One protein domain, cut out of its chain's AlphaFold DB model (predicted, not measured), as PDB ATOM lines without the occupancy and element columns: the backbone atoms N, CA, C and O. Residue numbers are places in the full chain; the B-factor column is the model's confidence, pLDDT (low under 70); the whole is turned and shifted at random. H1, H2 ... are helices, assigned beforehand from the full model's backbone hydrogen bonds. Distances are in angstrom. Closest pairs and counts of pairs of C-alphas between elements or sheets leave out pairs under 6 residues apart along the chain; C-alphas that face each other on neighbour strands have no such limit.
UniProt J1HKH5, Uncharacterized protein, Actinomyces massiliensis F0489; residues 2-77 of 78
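What this domain is: This is residues 2 to 77 of the 78 residues of an uncharacterized protein of Actinomyces massiliensis F0489 (UniProt J1HKH5). This is a long, thin model: one long helix, H2, with an unnamed stretch that leaves the short helix H1 near one end of H2, runs beside it past its other end and folds back to lead into it. Beyond the H1 end of H2, two smaller helices, H3 and H4, trail away as a zigzag tail, most of which stands free. The printed part has 76 residues with four named helices, H1, H2, H3 and H4 in that order, and no named strand; the class is all helix. The whole is extended, with a radius of gyration of the C-alphas of 21.6 A, and its outline is a rod spanning 66 by 19 by 19 A.

How they stand to each other: Begin at the longest helix, H2, residues 35 to 52, which touches no other helix. Look near its last residues for H1, residues 2 to 6: the two are close but not clearly touching, and their closest C-alphas, those of Phe 2 and Met 51, are 7.6 A apart. Go on past H2 to H3, residues 56 to 61; H2 and H3 are apart, although they follow each other in the chain. Next comes H4, residues 65 to 75, which is close to H3 but not clearly touching it, the closest C-alphas being those of Val 60 and Lys 68 at 7.6 A. The lines of H3 and H4 stand at a steep tilt of 48 degrees, and they run opposite ways. H1 is apart from H3 and H4, and H2 is apart from H4. In H1, H2, H3 and H4 every O i to N i+4 pair of the backbone is within hydrogen-bond range.

Where its parts are: Find C-alpha 35 at (123.576, 94.251, -8.636); from there H2, Ile 35 to Ala 52, runs 25.7 A to C-alpha 52 at (135.113, 71.413, -6.624). H1, Phe 2 to Glu 6, begins at C-alpha 2, (135.560, 72.245, 1.553), and is 6.2 A long. H3, Val 56 to Glu 61, measures 8.9 A. H4, Asp 65 to Leu 75, covers 15.3 A and ends at C-alpha 75, (153.354, 58.963, 8.155).

The domain as a whole: The two C-alphas farthest apart, those of Glu 28 and Lys 77, are 67.2 A from each other. The link from H1 to H2 is long, with 28 residues, 7 to 34, while the links from H2 to H3 and from H3 to H4 are tight, with 3 residues each. Among the residues that stand free, look at 69 to 77, of which 69 to 75 belong to H4. The printed part has no cut. Its mean pLDDT is 95.5, and no printed residue is under 70.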
ATOM      1  N   PHE A   2     135.817  70.869   1.115       86.38
ATOM      2  CA  PHE A   2     135.560  72.245   1.553       86.38
ATOM      3  C   PHE A   2     134.178  72.453   2.203       86.38
ATOM      4  O   PHE A   2     134.101  72.848   3.359       86.38
ATOM      5  N   GLU A   3     133.094  72.082   1.516       90.44
ATOM      6  CA  GLU A   3     131.727  72.282   2.031       90.44
ATOM      7  C   GLU A   3     131.408  71.464   3.287       90.44
ATOM      8  O   GLU A   3     130.516  71.826   4.045       90.44
ATOM      9  N   ALA A   4     132.136  70.372   3.535       91.06
ATOM     10  CA  ALA A   4     131.957  69.587   4.754       91.06
ATOM     11  C   ALA A   4     132.524  70.303   5.994       91.06
ATOM     12  O   ALA A   4     132.130  69.974   7.108       91.06
ATOM     13  N   ILE A   5     133.452  71.248   5.797       91.25
ATOM     14  CA  ILE A   5     134.079  72.035   6.863       91.25
ATOM     15  C   ILE A   5     133.365  73.383   7.002       91.25
ATOM     16  O   ILE A   5     132.902  73.715   8.087       91.25
ATOM     17  N   GLU A   6     133.238  74.133   5.903       89.31
ATOM     18  CA  GLU A   6     132.688  75.499   5.915       89.31
ATOM     19  C   GLU A   6     131.155  75.548   5.808       89.31
ATOM     20  O   GLU A   6     130.530  76.575   6.067       89.31
ATOM     21  N   GLY A   7     130.521  74.440   5.425       91.69
ATOM     22  CA  GLY A   7     129.092  74.390   5.141       91.69
ATOM     23  C   GLY A   7     128.714  74.903   3.746       91.69
ATOM     24  O   GLY A   7     129.535  75.358   2.944       91.69
ATOM     25  N   SER A   8     127.421  74.800   3.437       91.62
ATOM     26  CA  SER A   8     126.832  75.188   2.148       91.62
ATOM     27  C   SER A   8     126.158  76.563   2.163       91.62
ATOM     28  O   SER A   8     125.558  76.963   1.168       91.62
ATOM     29  N   ALA A   9     126.236  77.293   3.279       93.81
ATOM     30  CA  ALA A   9     125.688  78.639   3.364       93.81
ATOM     31  C   ALA A   9     126.412  79.584   2.383       93.81
ATOM     32  O   ALA A   9     127.621  79.429   2.169       93.81
ATOM     33  N   PRO A  10     125.703  80.561   1.789       91.25
ATOM     34  CA  PRO A  10     126.334  81.553   0.932       91.25
ATOM     35  C   PRO A  10     127.309  82.408   1.747       91.25
ATOM     36  O   PRO A  10     127.030  82.762   2.894       91.25
ATOM     37  N   ALA A  11     128.434  82.786   1.139       92.31
ATOM     38  CA  ALA A  11     129.420  83.655   1.785       92.31
ATOM     39  C   ALA A  11     128.880  85.075   2.056       92.31
ATOM     40  O   ALA A  11     129.401  85.798   2.906       92.31
ATOM     41  N   PHE A  12     127.833  85.482   1.334       95.88
ATOM     42  CA  PHE A  12     127.209  86.794   1.430       95.88
ATOM     43  C   PHE A  12     125.686  86.678   1.431       95.88
ATOM     44  O   PHE A  12     125.102  86.001   0.590       95.88
ATOM     45  N   THR A  13     125.047  87.422   2.332       96.56
ATOM     46  CA  THR A  13     123.590  87.568   2.380       96.56
ATOM     47  C   THR A  13     123.236  89.035   2.192       96.56
ATOM     48  O   THR A  13     123.625  89.894   2.985       96.56
ATOM     49  N   CYS A  14     122.487  89.341   1.132       97.44
ATOM     50  CA  CYS A  14     122.009  90.696   0.887       97.44
ATOM     51  C   CYS A  14     120.961  91.097   1.932       97.44
ATOM     52  O   CYS A  14     119.890  90.502   1.996       97.44
ATOM     53  N   GLN A  15     121.228  92.174   2.669       97.50
ATOM     54  CA  GLN A  15     120.295  92.741   3.653       97.50
ATOM     55  C   GLN A  15     119.369  93.823   3.055       97.50
ATOM     56  O   GLN A  15     118.734  94.574   3.790       97.50
ATOM     57  N   GLU A  16     119.329  93.954   1.720       97.19
ATOM     58  CA  GLU A  16     118.562  94.967   0.970       97.19
ATOM     59  C   GLU A  16     118.757  96.413   1.481       97.19
ATOM     60  O   GLU A  16     117.824  97.216   1.498       97.19
ATOM     61  N   ILE A  17     119.993  96.787   1.847       97.38
ATOM     62  CA  ILE A  17     120.313  98.131   2.373       97.38
ATOM     63  C   ILE A  17     119.972  99.271   1.404       97.38
ATOM     64  O   ILE A  17     119.726 100.391   1.835       97.38
ATOM     65  N   ARG A  18     119.879  98.984   0.096       97.38
ATOM     66  CA  ARG A  18     119.422  99.947  -0.922       97.38
ATOM     67  C   ARG A  18     117.995 100.452  -0.679       97.38
ATOM     68  O   ARG A  18     117.626 101.468  -1.242       97.38
ATOM     69  N   ARG A  19     117.199  99.744   0.131       97.44
ATOM     70  CA  ARG A  19     115.815 100.094   0.490       97.44
ATOM     71  C   ARG A  19     115.721 100.817   1.840       97.44
ATOM     72  O   ARG A  19     114.636 100.907   2.406       97.44
ATOM     73  N   GLN A  20     116.844 101.263   2.400       97.50
ATOM     74  CA  GLN A  20     116.913 101.793   3.761       97.50
ATOM     75  C   GLN A  20     117.446 103.233   3.772       97.50
ATOM     76  O   GLN A  20     118.393 103.564   3.061       97.50
ATOM     77  N   GLY A  21     116.860 104.082   4.623       97.12
ATOM     78  CA  GLY A  21     117.307 105.461   4.845       97.12
ATOM     79  C   GLY A  21     116.680 106.506   3.915       97.12
ATOM     80  O   GLY A  21     115.742 106.234   3.174       97.12
ATOM     81  N   ILE A  22     117.202 107.736   3.987       96.88
ATOM     82  CA  ILE A  22     116.636 108.930   3.326       96.88
ATOM     83  C   ILE A  22     116.742 108.854   1.790       96.88
ATOM     84  O   ILE A  22     115.917 109.427   1.089       96.88
ATOM     85  N   GLY A  23     117.735 108.128   1.271       96.50
ATOM     86  CA  GLY A  23     117.954 107.901  -0.162       96.50
ATOM     87  C   GLY A  23     117.605 106.484  -0.616       96.50
ATOM     88  O   GLY A  23     118.246 105.976  -1.532       96.50
ATOM     89  N   ALA A  24     116.674 105.814   0.068       97.94
ATOM     90  CA  ALA A  24     116.247 104.472  -0.302       97.94
ATOM     91  C   ALA A  24     115.674 104.446  -1.727       97.94
ATOM     92  O   ALA A  24     114.842 105.279  -2.085       97.94
ATOM     93  N   ALA A  25     116.088 103.450  -2.506       97.81
ATOM     94  CA  ALA A  25     115.508 103.156  -3.806       97.81
ATOM     95  C   ALA A  25     114.029 102.775  -3.660       97.81
ATOM     96  O   ALA A  25     113.637 102.114  -2.687       97.81
ATOM     97  N   THR A  26     113.213 103.154  -4.639       97.38
ATOM     98  CA  THR A  26     111.789 102.817  -4.640       97.38
ATOM     99  C   THR A  26     111.574 101.325  -4.936       97.38
ATOM    100  O   THR A  26     112.472 100.634  -5.443       97.38
ATOM    101  N   PRO A  27     110.383 100.772  -4.638       95.31
ATOM    102  CA  PRO A  27     110.040  99.404  -5.021       95.31
ATOM    103  C   PRO A  27     110.192  99.138  -6.527       95.31
ATOM    104  O   PRO A  27     110.655  98.063  -6.910       95.31
ATOM    105  N   GLU A  28     109.856 100.115  -7.371       97.19
ATOM    106  CA  GLU A  28     109.954 100.032  -8.832       97.19
ATOM    107  C   GLU A  28     111.415  99.953  -9.300       97.19
ATOM    108  O   GLU A  28     111.738  99.173 -10.193       97.19
ATOM    109  N   GLU A  29     112.323 100.677  -8.644       97.25
ATOM    110  CA  GLU A  29     113.771 100.608  -8.896       97.25
ATOM    111  C   GLU A  29     114.398  99.295  -8.385       97.25
ATOM    112  O   GLU A  29     115.490  98.892  -8.796       97.25
ATOM    113  N   CYS A  30     113.699  98.588  -7.492       97.00
ATOM    114  CA  CYS A  30     114.149  97.346  -6.869       97.00
ATOM    115  C   CYS A  30     113.497  96.077  -7.446       97.00
ATOM    116  O   CYS A  30     113.552  95.027  -6.796       97.00
ATOM    117  N   GLN A  31     112.927  96.143  -8.655       97.12
ATOM    118  CA  GLN A  31     112.301  94.998  -9.337       97.12
ATOM    119  C   GLN A  31     113.286  93.871  -9.680       97.12
ATOM    120  O   GLN A  31     112.902  92.704  -9.754       97.12
ATOM    121  N   HIS A  32     114.565  94.203  -9.855       96.50
ATOM    122  CA  HIS A  32     115.622  93.228 -10.103       96.50
ATOM    123  C   HIS A  32     116.475  92.983  -8.858       96.50
ATOM    124  O   HIS A  32     116.589  93.834  -7.963       96.50
ATOM    125  N   LYS A  33     117.117  91.808  -8.826       97.06
ATOM    126  CA  LYS A  33     118.112  91.456  -7.812       97.06
ATOM    127  C   LYS A  33     119.167  92.560  -7.725       97.06
ATOM    128  O   LYS A  33     119.636  93.054  -8.749       97.06
ATOM    129  N   CYS A  34     119.514  92.956  -6.503       97.81
ATOM    130  CA  CYS A  34     120.557  93.948  -6.259       97.81
ATOM    131  C   CYS A  34     121.832  93.582  -7.038       97.81
ATOM    132  O   CYS A  34     122.300  92.449  -6.938       97.81
ATOM    133  N   ILE A  35     122.405  94.527  -7.792       97.38
ATOM    134  CA  ILE A  35     123.576  94.251  -8.636       97.38
ATOM    135  C   ILE A  35     124.771  93.749  -7.819       97.38
ATOM    136  O   ILE A  35     125.448  92.818  -8.240       97.38
ATOM    137  N   VAL A  36     124.970  94.282  -6.608       97.56
ATOM    138  CA  VAL A  36     126.015  93.811  -5.686       97.56
ATOM    139  C   VAL A  36     125.766  92.358  -5.284       97.56
ATOM    140  O   VAL A  36     126.680  91.548  -5.356       97.56
ATOM    141  N   HIS A  37     124.526  91.999  -4.935       98.25
ATOM    142  CA  HIS A  37     124.167  90.615  -4.608       98.25
ATOM    143  C   HIS A  37     124.426  89.682  -5.799       98.25
ATOM    144  O   HIS A  37     125.040  88.638  -5.636       98.25
ATOM    145  N   SER A  38     124.031  90.075  -7.010       97.94
ATOM    146  CA  SER A  38     124.287  89.283  -8.218       97.94
ATOM    147  C   SER A  38     125.780  89.070  -8.489       97.94
ATOM    148  O   SER A  38     126.172  87.965  -8.852       97.94
ATOM    149  N   LEU A  39     126.609  90.104  -8.321       98.31
ATOM    150  CA  LEU A  39     128.055  90.014  -8.540       98.31
ATOM    151  C   LEU A  39     128.738  89.119  -7.504       98.31
ATOM    152  O   LEU A  39     129.601  88.320  -7.861       98.31
ATOM    153  N   VAL A  40     128.342  89.231  -6.236       98.00
ATOM    154  CA  VAL A  40     128.931  88.411  -5.175       98.00
ATOM    155  C   VAL A  40     128.524  86.945  -5.322       98.00
ATOM    156  O   VAL A  40     129.380  86.077  -5.186       98.00
ATOM    157  N   ASP A  41     127.280  86.653  -5.704       97.19
ATOM    158  CA  ASP A  41     126.849  85.279  -5.993       97.19
ATOM    159  C   ASP A  41     127.633  84.651  -7.147       97.19
ATOM    160  O   ASP A  41     128.011  83.483  -7.084       97.19
ATOM    161  N   GLN A  42     127.896  85.420  -8.208       98.00
ATOM    162  CA  GLN A  42     128.713  84.947  -9.328       98.00
ATOM    163  C   GLN A  42     130.142  84.634  -8.878       98.00
ATOM    164  O   GLN A  42     130.703  83.616  -9.282       98.00
ATOM    165  N   ALA A  43     130.718  85.484  -8.026       98.12
ATOM    166  CA  ALA A  43     132.046  85.264  -7.472       98.12
ATOM    167  C   ALA A  43     132.098  84.022  -6.564       98.12
ATOM    168  O   ALA A  43     133.011  83.211  -6.713       98.12
ATOM    169  N   ASP A  44     131.114  83.838  -5.674       96.50
ATOM    170  CA  ASP A  44     131.020  82.659  -4.799       96.50
ATOM    171  C   ASP A  44     130.877  81.373  -5.621       96.50
ATOM    172  O   ASP A  44     131.619  80.413  -5.417       96.50
ATOM    173  N   ALA A  45     129.995  81.376  -6.624       95.62
ATOM    174  CA  ALA A  45     129.802  80.232  -7.507       95.62
ATOM    175  C   ALA A  45     131.078  79.873  -8.288       95.62
ATOM    176  O   ALA A  45     131.438  78.698  -8.365       95.62
ATOM    177  N   ALA A  46     131.782  80.870  -8.836       97.25
ATOM    178  CA  ALA A  46     133.043  80.652  -9.544       97.25
ATOM    179  C   ALA A  46     134.110  80.056  -8.616       97.25
ATOM    180  O   ALA A  46     134.772  79.080  -8.965       97.25
ATOM    181  N   TRP A  47     134.233  80.594  -7.404       94.62
ATOM    182  CA  TRP A  47     135.182  80.103  -6.414       94.62
ATOM    183  C   TRP A  47     134.863  78.660  -5.974       94.62
ATOM    184  O   TRP A  47     135.758  77.810  -5.930       94.62
ATOM    185  N   ARG A  48     133.585  78.338  -5.735       94.50
ATOM    186  CA  ARG A  48     133.144  76.971  -5.407       94.50
ATOM    187  C   ARG A  48     133.416  75.992  -6.541       94.50
ATOM    188  O   ARG A  48     133.885  74.885  -6.279       94.50
ATOM    189  N   ALA A  49     133.163  76.391  -7.786       94.62
ATOM    190  CA  ALA A  49     133.434  75.564  -8.958       94.62
ATOM    191  C   ALA A  49     134.933  75.240  -9.092       94.62
ATOM    192  O   ALA A  49     135.298  74.079  -9.282       94.62
ATOM    193  N   GLU A  50     135.802  76.238  -8.901       94.31
ATOM    194  CA  GLU A  50     137.258  76.054  -8.899       94.31
ATOM    195  C   GLU A  50     137.725  75.072  -7.817       94.31
ATOM    196  O   GLU A  50     138.586  74.225  -8.064       94.31
ATOM    197  N   MET A  51     137.156  75.153  -6.612       92.69
ATOM    198  CA  MET A  51     137.497  74.229  -5.527       92.69
ATOM    199  C   MET A  51     136.942  72.823  -5.759       92.69
ATOM    200  O   MET A  51     137.628  71.844  -5.467       92.69
ATOM    201  N   ALA A  52     135.730  72.701  -6.305       92.19
ATOM    202  CA  ALA A  52     135.113  71.413  -6.624       92.19
ATOM    203  C   ALA A  52     135.897  70.640  -7.698       92.19
ATOM    204  O   ALA A  52     135.934  69.411  -7.666       92.19
ATOM    205  N   GLY A  53     136.568  71.350  -8.609       92.50
ATOM    206  CA  GLY A  53     137.426  70.759  -9.635       92.50
ATOM    207  C   GLY A  53     138.782  70.241  -9.135       92.50
ATOM    208  O   GLY A  53     139.520  69.640  -9.915       92.50
ATOM    209  N   ARG A  54     139.146  70.455  -7.861       92.88
ATOM    210  CA  ARG A  54     140.463  70.088  -7.315       92.88
ATOM    211  C   ARG A  54     140.370  68.943  -6.314       92.88
ATOM    212  O   ARG A  54     139.545  68.934  -5.404       92.88
ATOM    213  N   THR A  55     141.283  67.986  -6.448       94.31
ATOM    214  CA  THR A  55     141.444  66.885  -5.493       94.31
ATOM    215  C   THR A  55     142.588  67.173  -4.525       94.31
ATOM    216  O   THR A  55     143.494  67.954  -4.817       94.31
ATOM    217  N   VAL A  56     142.598  66.487  -3.378       92.31
ATOM    218  CA  VAL A  56     143.747  66.530  -2.457       92.31
ATOM    219  C   VAL A  56     145.023  66.035  -3.148       92.31
ATOM    220  O   VAL A  56     146.086  66.612  -2.940       92.31
ATOM    221  N   ALA A  57     144.920  65.029  -4.021       94.62
ATOM    222  CA  ALA A  57     146.053  64.529  -4.801       94.62
ATOM    223  C   ALA A  57     146.666  65.614  -5.704       94.62
ATOM    224  O   ALA A  57     147.878  65.804  -5.672       94.62
ATOM    225  N   ALA A  58     145.839  66.395  -6.408       94.25
ATOM    226  CA  ALA A  58     146.313  67.502  -7.241       94.25
ATOM    227  C   ALA A  58     147.057  68.578  -6.425       94.25
ATOM    228  O   ALA A  58     148.018  69.178  -6.900       94.25
ATOM    229  N   PHE A  59     146.660  68.811  -5.168       92.38
ATOM    230  CA  PHE A  59     147.425  69.689  -4.279       92.38
ATOM    231  C   PHE A  59     148.757  69.078  -3.857       92.38
ATOM    232  O   PHE A  59     149.751  69.791  -3.788       92.38
ATOM    233  N   VAL A  60     148.801  67.769  -3.593       95.38
ATOM    234  CA  VAL A  60     150.051  67.080  -3.250       95.38
ATOM    235  C   VAL A  60     151.052  67.153  -4.402       95.38
ATOM    236  O   VAL A  60     152.239  67.343  -4.149       95.38
ATOM    237  N   GLU A  61     150.600  67.064  -5.654       95.88
ATOM    238  CA  GLU A  61     151.465  67.123  -6.840       95.88
ATOM    239  C   GLU A  61     152.311  68.401  -6.904       95.88
ATOM    240  O   GLU A  61     153.504  68.318  -7.208       95.88
ATOM    241  N   VAL A  62     151.748  69.555  -6.534       95.81
ATOM    242  CA  VAL A  62     152.440  70.856  -6.608       95.81
ATOM    243  C   VAL A  62     153.368  71.144  -5.422       95.81
ATOM    244  O   VAL A  62     154.061  72.161  -5.412       95.81
ATOM    245  N   LEU A  63     153.407  70.271  -4.411       96.50
ATOM    246  CA  LEU A  63     154.274  70.462  -3.248       96.50
ATOM    247  C   LEU A  63     155.752  70.172  -3.577       96.50
ATOM    248  O   LEU A  63     156.036  69.280  -4.383       96.50
ATOM    249  N   PRO A  64     156.710  70.835  -2.897       97.88
ATOM    250  CA  PRO A  64     158.131  70.515  -3.026       97.88
ATOM    251  C   PRO A  64     158.444  69.063  -2.645       97.88
ATOM    252  O   PRO A  64     157.901  68.534  -1.671       97.88
ATOM    253  N   ASP A  65     159.392  68.436  -3.343       97.75
ATOM    254  CA  ASP A  65     159.746  67.028  -3.107       97.75
ATOM    255  C   ASP A  65     160.300  66.778  -1.704       97.75
ATOM    256  O   ASP A  65     159.992  65.762  -1.080       97.75
ATOM    257  N   SER A  66     161.041  67.742  -1.150       97.81
ATOM    258  CA  SER A  66     161.522  67.678   0.233       97.81
ATOM    259  C   SER A  66     160.373  67.595   1.243       97.81
ATOM    260  O   SER A  66     160.477  66.881   2.243       97.81
ATOM    261  N   LEU A  67     159.253  68.275   0.973       97.12
ATOM    262  CA  LEU A  67     158.055  68.213   1.803       97.12
ATOM    263  C   LEU A  67     157.349  66.865   1.641       97.12
ATOM    264  O   LEU A  67     157.022  66.242   2.650       97.12
ATOM    265  N   LYS A  68     157.169  66.388   0.402       96.88
ATOM    266  CA  LYS A  68     156.582  65.067   0.116       96.88
ATOM    267  C   LYS A  68     157.350  63.952   0.836       96.88
ATOM    268  O   LYS A  68     156.749  63.158   1.559       96.88
ATOM    269  N   ALA A  69     158.679  63.945   0.708       96.69
ATOM    270  CA  ALA A  69     159.556  62.956   1.328       96.69
ATOM    271  C   ALA A  69     159.491  63.004   2.862       96.69
ATOM    272  O   ALA A  69     159.311  61.970   3.507       96.69
ATOM    273  N   ARG A  70     159.576  64.204   3.457       96.50
ATOM    274  CA  ARG A  70     159.485  64.378   4.915       96.50
ATOM    275  C   ARG A  70     158.146  63.890   5.464       96.50
ATOM    276  O   ARG A  70     158.128  63.185   6.469       96.50
ATOM    277  N   THR A  71     157.039  64.258   4.819       95.69
ATOM    278  CA  THR A  71     155.694  63.857   5.248       95.69
ATOM    279  C   THR A  71     155.491  62.351   5.108       95.69
ATOM    280  O   THR A  71     155.005  61.727   6.045       95.69
ATOM    281  N   SER A  72     155.917  61.740   3.996       95.12
ATOM    282  CA  SER A  72     155.841  60.283   3.820       95.12
ATOM    283  C   SER A  72     156.639  59.539   4.897       95.12
ATOM    284  O   SER A  72     156.098  58.644   5.538       95.12
ATOM    285  N   ALA A  73     157.875  59.968   5.178       96.44
ATOM    286  CA  ALA A  73     158.701  59.365   6.223       96.44
ATOM    287  C   ALA A  73     158.112  59.521   7.637       96.44
ATOM    288  O   ALA A  73     158.382  58.686   8.500       96.44
ATOM    289  N   PHE A  74     157.348  60.587   7.895       96.31
ATOM    290  CA  PHE A  74     156.613  60.761   9.148       96.31
ATOM    291  C   PHE A  74     155.413  59.810   9.222       96.31
ATOM    292  O   PHE A  74     155.296  59.068  10.191       96.31
ATOM    293  N   LEU A  75     154.568  59.784   8.187       95.19
ATOM    294  CA  LEU A  75     153.354  58.963   8.155       95.19
ATOM    295  C   LEU A  75     153.648  57.458   8.193       95.19
ATOM    296  O   LEU A  75     152.882  56.723   8.791       95.19
ATOM    297  N   SER A  76     154.761  56.991   7.618       95.25
ATOM    298  CA  SER A  76     155.156  55.574   7.686       95.25
ATOM    299  C   SER A  76     155.627  55.108   9.071       95.25
ATOM    300  O   SER A  76     155.901  53.923   9.246       95.25
ATOM    301  N   LYS A  77     155.790  56.023  10.034       91.69
ATOM    302  CA  LYS A  77     156.171  55.712  11.422       91.69
ATOM    303  C   LYS A  77     154.986  55.730  12.389       91.69
ATOM    304  O   LYS A  77     155.177  55.366  13.548       91.69
TER     305      LYS A  77